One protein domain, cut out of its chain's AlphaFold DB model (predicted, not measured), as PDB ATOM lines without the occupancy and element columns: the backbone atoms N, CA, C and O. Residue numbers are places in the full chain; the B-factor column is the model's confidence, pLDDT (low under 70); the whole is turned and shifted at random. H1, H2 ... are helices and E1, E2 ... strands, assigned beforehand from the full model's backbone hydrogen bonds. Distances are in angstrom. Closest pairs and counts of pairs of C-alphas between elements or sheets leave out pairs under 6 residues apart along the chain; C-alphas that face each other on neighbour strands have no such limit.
ATOM      1  N   PHE A  24      69.067   1.480  82.902       93.88
ATOM      2  CA  PHE A  24      69.478   1.722  84.284       93.88
ATOM      3  C   PHE A  24      69.913   0.444  85.005       93.88
ATOM      4  O   PHE A  24      70.996   0.402  85.589       93.88
ATOM      5  N   GLU A  25      69.111  -0.618  84.912       93.00
ATOM      6  CA  GLU A  25      69.452  -1.911  85.505       93.00
ATOM      7  C   GLU A  25      70.771  -2.456  84.944       93.00
ATOM      8  O   GLU A  25      71.669  -2.845  85.695       93.00
ATOM      9  N   ASN A  26      70.923  -2.432  83.618       92.06
ATOM     10  CA  ASN A  26      72.139  -2.894  82.963       92.06
ATOM     11  C   ASN A  26      73.362  -2.049  83.352       92.06
ATOM     12  O   ASN A  26      74.446  -2.601  83.536       92.06
ATOM     13  N   CYS A  27      73.203  -0.734  83.519       95.25
ATOM     14  CA  CYS A  27      74.264   0.134  84.024       95.25
ATOM     15  C   CYS A  27      74.691  -0.266  85.440       95.25
ATOM     16  O   CYS A  27      75.885  -0.441  85.675       95.25
ATOM     17  N   ILE A  28      73.749  -0.475  86.366       94.44
ATOM     18  CA  ILE A  28      74.068  -0.874  87.747       94.44
ATOM     19  C   ILE A  28      74.795  -2.217  87.774       94.44
ATOM     20  O   ILE A  28      75.863  -2.328  88.377       94.44
ATOM     21  N   VAL A  29      74.251  -3.235  87.100       91.69
ATOM     22  CA  VAL A  29      74.848  -4.579  87.086       91.69
ATOM     23  C   VAL A  29      76.261  -4.535  86.508       91.69
ATOM     24  O   VAL A  29      77.178  -5.124  87.083       91.69
ATOM     25  N   LYS A  30      76.462  -3.800  85.407       92.31
ATOM     26  CA  LYS A  30      77.785  -3.646  84.795       92.31
ATOM     27  C   LYS A  30      78.754  -2.903  85.700       92.31
ATOM     28  O   LYS A  30      79.880  -3.363  85.830       92.31
ATOM     29  N   LEU A  31      78.341  -1.817  86.347       94.81
ATOM     30  CA  LEU A  31      79.204  -1.083  87.276       94.81
ATOM     31  C   LEU A  31      79.664  -1.982  88.427       94.81
ATOM     32  O   LEU A  31      80.858  -2.072  88.700       94.81
ATOM     33  N   LEU A  32      78.746  -2.721  89.051       91.62
ATOM     34  CA  LEU A  32      79.080  -3.618  90.159       91.62
ATOM     35  C   LEU A  32      80.001  -4.768  89.719       91.62
ATOM     36  O   LEU A  32      80.994  -5.068  90.390       91.62
ATOM     37  N   ALA A  33      79.716  -5.392  88.574       90.62
ATOM     38  CA  ALA A  33      80.548  -6.462  88.026       90.62
ATOM     39  C   ALA A  33      81.938  -5.949  87.615       90.62
ATOM     40  O   ALA A  33      82.958  -6.573  87.909       90.62
ATOM     41  N   GLN A  34      81.991  -4.790  86.969       88.69
ATOM     42  CA  GLN A  34      83.221  -4.216  86.441       88.69
ATOM     43  C   GLN A  34      84.095  -3.575  87.516       88.69
ATOM     44  O   GLN A  34      85.283  -3.435  87.281       88.69
ATOM     45  N   ILE A  35      83.558  -3.222  88.686       92.56
ATOM     46  CA  ILE A  35      84.359  -2.791  89.843       92.56
ATOM     47  C   ILE A  35      84.881  -4.008  90.613       92.56
ATOM     48  O   ILE A  35      86.065  -4.084  90.935       92.56
ATOM     49  N   SER A  36      84.026  -4.999  90.874       88.50
ATOM     50  CA  SER A  36      84.417  -6.194  91.639       88.50
ATOM     51  C   SER A  36      85.467  -7.050  90.924       88.50
ATOM     52  O   SER A  36      86.354  -7.600  91.576       88.50
ATOM     53  N   THR A  37      85.417  -7.113  89.590       88.38
ATOM     54  CA  THR A  37      86.386  -7.852  88.769       88.38
ATOM     55  C   THR A  37      87.831  -7.354  88.978       88.38
ATOM     56  O   THR A  37      88.634  -8.107  89.526       88.38
ATOM     57  N   PRO A  38      88.211  -6.109  88.629       90.06
ATOM     58  CA  PRO A  38      89.581  -5.617  88.766       90.06
ATOM     59  C   PRO A  38      90.069  -5.583  90.214       90.06
ATOM     60  O   PRO A  38      91.253  -5.805  90.433       90.06
ATOM     61  N   ILE A  39      89.191  -5.372  91.202       91.38
ATOM     62  CA  ILE A  39      89.574  -5.451  92.622       91.38
ATOM     63  C   ILE A  39      90.046  -6.868  92.962       91.38
ATOM     64  O   ILE A  39      91.121  -7.050  93.535       91.38
ATOM     65  N   LEU A  40      89.269  -7.882  92.576       90.94
ATOM     66  CA  LEU A  40      89.617  -9.274  92.838       90.94
ATOM     67  C   LEU A  40      90.894  -9.683  92.092       90.94
ATOM     68  O   LEU A  40      91.786 -10.288  92.685       90.94
ATOM     69  N   PHE A  41      90.999  -9.326  90.809       88.94
ATOM     70  CA  PHE A  41      92.200  -9.586  90.015       88.94
ATOM     71  C   PHE A  41      93.430  -8.872  90.594       88.94
ATOM     72  O   PHE A  41      94.491  -9.489  90.673       88.94
ATOM     73  N   GLY A  42      93.280  -7.633  91.071       89.31
ATOM     74  CA  GLY A  42      94.335  -6.873  91.743       89.31
ATOM     75  C   GLY A  42      94.869  -7.603  92.974       89.31
ATOM     76  O   GLY A  42      96.062  -7.882  93.050       89.31
ATOM     77  N   ILE A  43      93.983  -8.052  93.869       88.19
ATOM     78  CA  ILE A  43      94.374  -8.815  95.068       88.19
ATOM     79  C   ILE A  43      95.094 -10.122  94.699       88.19
ATOM     80  O   ILE A  43      96.042 -10.536  95.373       88.19
ATOM     81  N   ILE A  44      94.650 -10.828  93.655       89.19
ATOM     82  CA  ILE A  44      95.300 -12.081  93.236       89.19
ATOM     83  C   ILE A  44      96.713 -11.805  92.716       89.19
ATOM     84  O   ILE A  44      97.640 -12.523  93.102       89.19
ATOM     85  N   LEU A  45      96.871 -10.771  91.889       88.69
ATOM     86  CA  LEU A  45      98.160 -10.356  91.338       88.69
ATOM     87  C   LEU A  45      99.125  -9.908  92.439       88.69
ATOM     88  O   LEU A  45     100.253 -10.400  92.485       88.69
ATOM     89  N   ASP A  46      98.665  -9.071  93.370       85.94
ATOM     90  CA  ASP A  46      99.471  -8.589  94.499       85.94
ATOM     91  C   ASP A  46      99.984  -9.750  95.360       85.94
ATOM     92  O   ASP A  46     101.149  -9.794  95.755       85.94
ATOM     93  N   ASN A  47      99.141 -10.761  95.581       84.69
ATOM     94  CA  ASN A  47      99.510 -11.959  96.331       84.69
ATOM     95  C   ASN A  47     100.483 -12.895  95.584       84.69
ATOM     96  O   ASN A  47     100.981 -13.849  96.180       84.69
ATOM     97  N   GLN A  48     100.684 -12.741  94.272       87.50
ATOM     98  CA  GLN A  48     101.640 -13.539  93.480       87.50
ATOM     99  C   GLN A  48     102.927 -12.788  93.158       87.50
ATOM    100  O   GLN A  48     103.756 -13.291  92.393       87.50
ATOM    101  N   CYS A  49     103.108 -11.617  93.760       85.88
ATOM    102  CA  CYS A  49     104.330 -10.861  93.623       85.88
ATOM    103  C   CYS A  49     105.497 -11.573  94.318       85.88
ATOM    104  O   CYS A  49     105.438 -11.851  95.516       85.88
ATOM    105  N   LEU A  50     106.559 -11.866  93.562       81.81
ATOM    106  CA  LEU A  50     107.801 -12.435  94.095       81.81
ATOM    107  C   LEU A  50     108.759 -11.340  94.567       81.81
ATOM    108  O   LEU A  50     109.448 -11.516  95.567       81.81
ATOM    109  N   PHE A  51     108.792 -10.209  93.857       77.69
ATOM    110  CA  PHE A  51     109.655  -9.078  94.182       77.69
ATOM    111  C   PHE A  51     108.922  -7.751  93.975       77.69
ATOM    112  O   PHE A  51     108.541  -7.393  92.854       77.69
ATOM    113  N   TRP A  52     108.746  -7.014  95.070       76.88
ATOM    114  CA  TRP A  52     108.219  -5.653  95.050       76.88
ATOM    115  C   TRP A  52     109.336  -4.690  94.653       76.88
ATOM    116  O   TRP A  52     110.397  -4.695  95.275       76.88
ATOM    117  N   SER A  53     109.103  -3.844  93.647       64.31
ATOM    118  CA  SER A  53     110.027  -2.748  93.356       64.31
ATOM    119  C   SER A  53     109.977  -1.753  94.518       64.31
ATOM    120  O   SER A  53     108.944  -1.130  94.780       64.31
ATOM    121  N   GLN A  54     111.069  -1.655  95.272       61.38
ATOM    122  CA  GLN A  54     111.197  -0.689  96.355       61.38
ATOM    123  C   GLN A  54     111.621   0.643  95.733       61.38
ATOM    124  O   GLN A  54     112.769   0.815  95.329       61.38
ATOM    125  N   SER A  55     110.682   1.583  95.611       58.38
ATOM    126  CA  SER A  55     111.038   2.968  95.301       58.38
ATOM    127  C   SER A  55     111.849   3.536  96.471       58.38
ATOM    128  O   SER A  55     111.607   3.171  97.625       58.38
ATOM    129  N   THR A  56     112.792   4.434  96.185       62.28
ATOM    130  CA  THR A  56     113.766   5.060  97.108       62.28
ATOM    131  C   THR A  56     113.161   5.749  98.339       62.28
ATOM    132  O   THR A  56     113.893   6.233  99.196       62.28
ATOM    133  N   PHE A  57     111.837   5.757  98.479       57.78
ATOM    134  CA  PHE A  57     111.115   6.376  99.575       57.78
ATOM    135  C   PHE A  57     110.010   5.462 100.124       57.78
ATOM    136  O   PHE A  57     108.849   5.816 100.038       57.78
ATOM    137  N   HIS A  58     110.329   4.261 100.630       58.97
ATOM    138  CA  HIS A  58     109.442   3.394 101.450       58.97
ATOM    139  C   HIS A  58     108.011   3.083 100.925       58.97
ATOM    140  O   HIS A  58     107.226   2.424 101.608       58.97
ATOM    141  N   HIS A  59     107.666   3.501  99.710       62.53
ATOM    142  CA  HIS A  59     106.391   3.268  99.056       62.53
ATOM    143  C   HIS A  59     106.509   1.994  98.222       62.53
ATOM    144  O   HIS A  59     107.410   1.862  97.389       62.53
ATOM    145  N   ARG A  60     105.596   1.041  98.450       65.31
ATOM    146  CA  ARG A  60     105.468  -0.147  97.599       65.31
ATOM    147  C   ARG A  60     105.031   0.325  96.211       65.31
ATOM    148  O   ARG A  60     103.908   0.795  96.057       65.31
ATOM    149  N   ALA A  61     105.931   0.255  95.233       68.50
ATOM    150  CA  ALA A  61     105.582   0.465  93.834       68.50
ATOM    151  C   ALA A  61     104.987  -0.828  93.244       68.50
ATOM    152  O   ALA A  61     104.798  -1.816  93.955       68.50
ATOM    153  N   SER A  62     104.674  -0.836  91.948       74.62
ATOM    154  CA  SER A  62     104.180  -2.031  91.256       74.62
ATOM    155  C   SER A  62     105.157  -3.215  91.368       74.62
ATOM    156  O   SER A  62     106.374  -3.041  91.473       74.62
ATOM    157  N   CYS A  63     104.620  -4.436  91.342       80.88
ATOM    158  CA  CYS A  63     105.427  -5.653  91.353       80.88
ATOM    159  C   CYS A  63     106.273  -5.777  90.072       80.88
ATOM    160  O   CYS A  63     105.759  -5.545  88.980       80.88
ATOM    161  N   PHE A  64     107.549  -6.167  90.195       75.88
ATOM    162  CA  PHE A  64     108.442  -6.331  89.037       75.88
ATOM    163  C   PHE A  64     108.354  -7.741  88.434       75.88
ATOM    164  O   PHE A  64     108.351  -7.895  87.214       75.88
ATOM    165  N   ILE A  65     108.263  -8.774  89.284       82.06
ATOM    166  CA  ILE A  65     108.232 -10.184  88.863       82.06
ATOM    167  C   ILE A  65     107.087 -10.908  89.562       82.06
ATOM    168  O   ILE A  65     107.052 -11.023  90.791       82.06
ATOM    169  N   TYR A  66     106.183 -11.454  88.753       85.62
ATOM    170  CA  TYR A  66     105.112 -12.342  89.189       85.62
ATOM    171  C   TYR A  66     105.526 -13.804  89.012       85.62
ATOM    172  O   TYR A  66     106.275 -14.145  88.097       85.62
ATOM    173  N   ASN A  67     105.014 -14.692  89.865       85.88
ATOM    174  CA  ASN A  67     105.218 -16.127  89.683       85.88
ATOM    175  C   ASN A  67     104.376 -16.655  88.503       85.88
ATOM    176  O   ASN A  67     103.166 -16.838  88.646       85.88
ATOM    177  N   GLY A  68     105.012 -16.903  87.354       84.88
ATOM    178  CA  GLY A  68     104.343 -17.345  86.122       84.88
ATOM    179  C   GLY A  68     103.664 -18.716  86.208       84.88
ATOM    180  O   GLY A  68     102.643 -18.919  85.554       84.88
ATOM    181  N   ASP A  69     104.157 -19.618  87.061       87.69
ATOM    182  CA  ASP A  69     103.612 -20.976  87.195       87.69
ATOM    183  C   ASP A  69     102.389 -21.015  88.122       87.69
ATOM    184  O   ASP A  69     101.395 -21.698  87.860       87.69
ATOM    185  N   LYS A  70     102.435 -20.256  89.223       87.62
ATOM    186  CA  LYS A  70     101.379 -20.258  90.252       87.62
ATOM    187  C   LYS A  70     100.233 -19.295  89.945       87.62
ATOM    188  O   LYS A  70      99.102 -19.539  90.376       87.62
ATOM    189  N   LEU A  71     100.492 -18.227  89.189       88.81
ATOM    190  CA  LEU A  71      99.485 -17.237  88.810       88.81
ATOM    191  C   LEU A  71      98.266 -17.844  88.081       88.81
ATOM    192  O   LEU A  71      97.149 -17.637  88.567       88.81
ATOM    193  N   PRO A  72      98.416 -18.618  86.984       90.69
ATOM    194  CA  PRO A  72      97.265 -19.196  86.295       90.69
ATOM    195  C   PRO A  72      96.489 -20.149  87.207       90.69
ATOM    196  O   PRO A  72      95.264 -20.070  87.275       90.69
ATOM    197  N   MET A  73      97.184 -20.987  87.985       92.44
ATOM    198  CA  MET A  73      96.545 -21.933  88.903       92.44
ATOM    199  C   MET A  73      95.641 -21.226  89.921       92.44
ATOM    200  O   MET A  73      94.511 -21.660  90.154       92.44
ATOM    201  N   ARG A  74      96.098 -20.105  90.494       91.69
ATOM    202  CA  ARG A  74      95.290 -19.329  91.445       91.69
ATOM    203  C   ARG A  74      94.095 -18.647  90.789       91.69
ATOM    204  O   ARG A  74      93.014 -18.677  91.367       91.69
ATOM    205  N   LEU A  75      94.259 -18.089  89.590       91.75
ATOM    206  CA  LEU A  75      93.153 -17.480  88.842       91.75
ATOM    207  C   LEU A  75      92.059 -18.507  88.505       91.75
ATOM    208  O   LEU A  75      90.868 -18.246  88.711       91.75
ATOM    209  N   PHE A  76      92.455 -19.700  88.048       94.06
ATOM    210  CA  PHE A  76      91.520 -20.798  87.799       94.06
ATOM    211  C   PHE A  76      90.833 -21.263  89.083       94.06
ATOM    212  O   PHE A  76      89.607 -21.380  89.100       94.06
ATOM    213  N   ALA A  77      91.583 -21.459  90.171       93.56
ATOM    214  CA  ALA A  77      91.018 -21.860  91.457       93.56
ATOM    215  C   ALA A  77      89.971 -20.854  91.961       93.56
ATOM    216  O   ALA A  77      88.867 -21.251  92.334       93.56
ATOM    217  N   THR A  78      90.255 -19.549  91.901       92.12
ATOM    218  CA  THR A  78      89.288 -18.515  92.296       92.12
ATOM    219  C   THR A  78      88.036 -18.536  91.419       92.12
ATOM    220  O   THR A  78      86.920 -18.457  91.934       92.12
ATOM    221  N   THR A  79      88.196 -18.708  90.106       91.56
ATOM    222  CA  THR A  79      87.060 -18.796  89.175       91.56
ATOM    223  C   THR A  79      86.177 -20.005  89.485       91.56
ATOM    224  O   THR A  79      84.950 -19.886  89.512       91.56
ATOM    225  N   ILE A  80      86.788 -21.157  89.772       95.75
ATOM    226  CA  ILE A  80      86.077 -22.380  90.162       95.75
ATOM    227  C   ILE A  80      85.298 -22.150  91.458       95.75
ATOM    228  O   ILE A  80      84.114 -22.473  91.508       95.75
ATOM    229  N   ILE A  81      85.911 -21.537  92.474       95.00
ATOM    230  CA  ILE A  81      85.244 -21.244  93.753       95.00
ATOM    231  C   ILE A  81      84.007 -20.362  93.534       95.00
ATOM    232  O   ILE A  81      82.924 -20.692  94.017       95.00
ATOM    233  N   ILE A  82      84.124 -19.287  92.749       92.06
ATOM    234  CA  ILE A  82      82.994 -18.390  92.444       92.06
ATOM    235  C   ILE A  82      81.875 -19.144  91.712       92.06
ATOM    236  O   ILE A  82      80.689 -18.974  92.023       92.06
ATOM    237  N   LYS A  83      82.232 -20.004  90.752       93.69
ATOM    238  CA  LYS A  83      81.266 -20.828  90.012       93.69
ATOM    239  C   LYS A  83      80.576 -21.848  90.915       93.69
ATOM    240  O   LYS A  83      79.366 -22.019  90.788       93.69
ATOM    241  N   LEU A  84      81.300 -22.470  91.843       97.25
ATOM    242  CA  LEU A  84      80.741 -23.412  92.814       97.25
ATOM    243  C   LEU A  84      79.761 -22.728  93.768       97.25
ATOM    244  O   LEU A  84      78.651 -23.222  93.941       97.25
ATOM    245  N   ILE A  85      80.120 -21.566  94.319       96.25
ATOM    246  CA  ILE A  85      79.216 -20.770  95.168       96.25
ATOM    247  C   ILE A  85      77.932 -20.431  94.401       96.25
ATOM    248  O   ILE A  85      76.827 -20.617  94.911       96.25
ATOM    249  N   SER A  86      78.070 -20.001  93.144       94.56
ATOM    250  CA  SER A  86      76.929 -19.693  92.274       94.56
ATOM    251  C   SER A  86      76.049 -20.922  92.019       94.56
ATOM    252  O   SER A  86      74.824 -20.836  92.089       94.56
ATOM    253  N   PHE A  87      76.660 -22.079  91.750       96.56
ATOM    254  CA  PHE A  87      75.947 -23.337  91.536       96.56
ATOM    255  C   PHE A  87      75.173 -23.771  92.785       96.56
ATOM    256  O   PHE A  87      74.000 -24.122  92.682       96.56
ATOM    257  N   ILE A  88      75.792 -23.680  93.965       97.31
ATOM    258  CA  ILE A  88      75.150 -23.999  95.247       97.31
ATOM    259  C   ILE A  88      73.951 -23.079  95.489       97.31
ATOM    260  O   ILE A  88      72.878 -23.562  95.840       97.31
ATOM    261  N   PHE A  89      74.094 -21.773  95.255       96.00
ATOM    262  CA  PHE A  89      72.995 -20.822  95.420       96.00
ATOM    263  C   PHE A  89      71.803 -21.158  94.510       96.00
ATOM    264  O   PHE A  89      70.660 -21.216  94.968       96.00
ATOM    265  N   ILE A  90      72.067 -21.459  93.236       94.44
ATOM    266  CA  ILE A  90      71.029 -21.880  92.284       94.44
ATOM    267  C   ILE A  90      70.384 -23.197  92.726       94.44
ATOM    268  O   ILE A  90      69.162 -23.326  92.666       94.44
ATOM    269  N   LEU A  91      71.178 -24.159  93.199       96.50
ATOM    270  CA  LEU A  91      70.688 -25.447  93.685       96.50
ATOM    271  C   LEU A  91      69.771 -25.271  94.902       96.50
ATOM    272  O   LEU A  91      68.703 -25.874  94.945       96.50
ATOM    273  N   ILE A  92      70.124 -24.399  95.849       96.50
ATOM    274  CA  ILE A  92      69.278 -24.074  97.008       96.50
ATOM    275  C   ILE A  92      67.942 -23.476  96.551       96.50
ATOM    276  O   ILE A  92      66.885 -23.958  96.961       96.50
ATOM    277  N   LEU A  93      67.968 -22.473  95.668       94.31
ATOM    278  CA  LEU A  93      66.744 -21.871  95.126       94.31
ATOM    279  C   LEU A  93      65.885 -22.894  94.375       94.31
ATOM    280  O   LEU A  93      64.657 -22.885  94.485       94.31
ATOM    281  N   PHE A  94      66.527 -23.795  93.634       94.75
ATOM    282  CA  PHE A  94      65.852 -24.880  92.940       94.75
ATOM    283  C   PHE A  94      65.171 -25.838  93.921       94.75
ATOM    284  O   PHE A  94      64.000 -26.157  93.728       94.75
ATOM    285  N   LEU A  95      65.849 -26.247  94.998       95.19
ATOM    286  CA  LEU A  95      65.273 -27.111  96.032       95.19
ATOM    287  C   LEU A  95      64.098 -26.447  96.759       95.19
ATOM    288  O   LEU A  95      63.087 -27.109  96.993       95.19
ATOM    289  N   ILE A  96      64.199 -25.151  97.077       95.12
ATOM    290  CA  ILE A  96      63.097 -24.384  97.677       95.12
ATOM    291  C   ILE A  96      61.896 -24.383  96.729       95.12
ATOM    292  O   ILE A  96      60.798 -24.770  97.117       95.12
ATOM    293  N   LYS A  97      62.108 -24.038  95.456       91.69
ATOM    294  CA  LYS A  97      61.030 -24.018  94.460       91.69
ATOM    295  C   LYS A  97      60.432 -25.405  94.214       91.69
ATOM    296  O   LYS A  97      59.228 -25.528  94.006       91.69
ATOM    297  N   PHE A  98      61.255 -26.450  94.236       91.44
ATOM    298  CA  PHE A  98      60.803 -27.831  94.107       91.44
ATOM    299  C   PHE A  98      59.954 -28.263  95.308       91.44
ATOM    300  O   PHE A  98      58.958 -28.961  95.127       91.44
ATOM    301  N   ARG A  99      60.302 -27.808  96.518       92.75
ATOM    302  CA  ARG A  99      59.504 -28.029  97.730       92.75
ATOM    303  C   ARG A  99      58.144 -27.341  97.641       92.75
ATOM    304  O   ARG A  99      57.139 -28.006  97.848       92.75
ATOM    305  N   GLU A 100      58.103 -26.072  97.239       90.31
ATOM    306  CA  GLU A 100      56.843 -25.336  97.030       90.31
ATOM    307  C   GLU A 100      55.931 -26.039  96.014       90.31
ATOM    308  O   GLU A 100      54.733 -26.171  96.231       90.31
ATOM    309  N   ARG A 101      56.499 -26.578  94.929       86.50
ATOM    310  CA  ARG A 101      55.738 -27.322  93.911       86.50
ATOM    311  C   ARG A 101      55.188 -28.665  94.389       86.50
ATOM    312  O   ARG A 101      54.258 -29.146  93.758       86.50
ATOM    313  N   LYS A 102      55.762 -29.277  95.430       82.12
ATOM    314  CA  LYS A 102      55.230 -30.506  96.048       82.12
ATOM    315  C   LYS A 102      54.172 -30.239  97.120       82.12
ATOM    316  O   LYS A 102      53.468 -31.168  97.492       82.12
ATOM    317  N   ASN A 103      54.105 -29.011  97.635       75.06
ATOM    318  CA  ASN A 103      53.149 -28.598  98.663       75.06
ATOM    319  C   ASN A 103      51.824 -28.064  98.071       75.06
ATOM    320  O   ASN A 103      50.957 -27.635  98.831       75.06
ATOM    321  N   CYS A 104      51.678 -28.091  96.742       60.25
ATOM    322  CA  CYS A 104      50.425 -27.914  96.000       60.25
ATOM    323  C   CYS A 104      49.957 -29.271  95.478       60.25
ATOM    324  O   CYS A 104      48.731 -29.500  95.503       60.25
TER     325      CYS A 104
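Overview. This is residues 24 to 104 of the 104 residues of the protein "Hypothetical protein" of Rotaria magnacalcarata (UniProt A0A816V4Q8). Two long helices, H1 and H2, meet near their ends as a V, with a small strand hairpin, E1 and E2, as a head at its point. Residues 24 to 39 of H1 and 79 to 104 stand free. The printed part has 81 residues, in the order H1, E1, E2, H2, with an antiparallel sheet E1 - E2, and is mostly helix. It is extended, radius of gyration of the C-alphas 20.0 A, spanning 71 by 34 by 18 A.

Arrangement. H1, residues 24 to 46, touches H2, residues 70 to 102, with residues 44 to 45 alone; the closest C-alphas, of Ile 44 and Leu 75, are 7.3 A apart. They run opposite ways at a steep tilt of 41 degrees. E1, residues 49 to 54, and E2, residues 60 to 66, form an antiparallel hairpin, with N 50 and O 65 within hydrogen-bond range at 2.9 A. E1 and H2 are apart. Every O i to N i+4 pair is within range in H2, 18 of 19 in H1.

Along the chain. H1 begins at C-alpha 24 (69.478, 1.722, 84.284) and measures 33.3 A, E1 12.6 A, E2 14.8 A. H2, 47.6 A, ends at C-alpha 102 (55.230, -30.506, 96.048).

Size, cuts and confidence. The C-alphas farthest apart, of Thr 56 and Cys 104, are 71.4 A apart. The printed part has no cut, and its three links are tight. pLDDT is under 70 at residues 53 to 61 and 104.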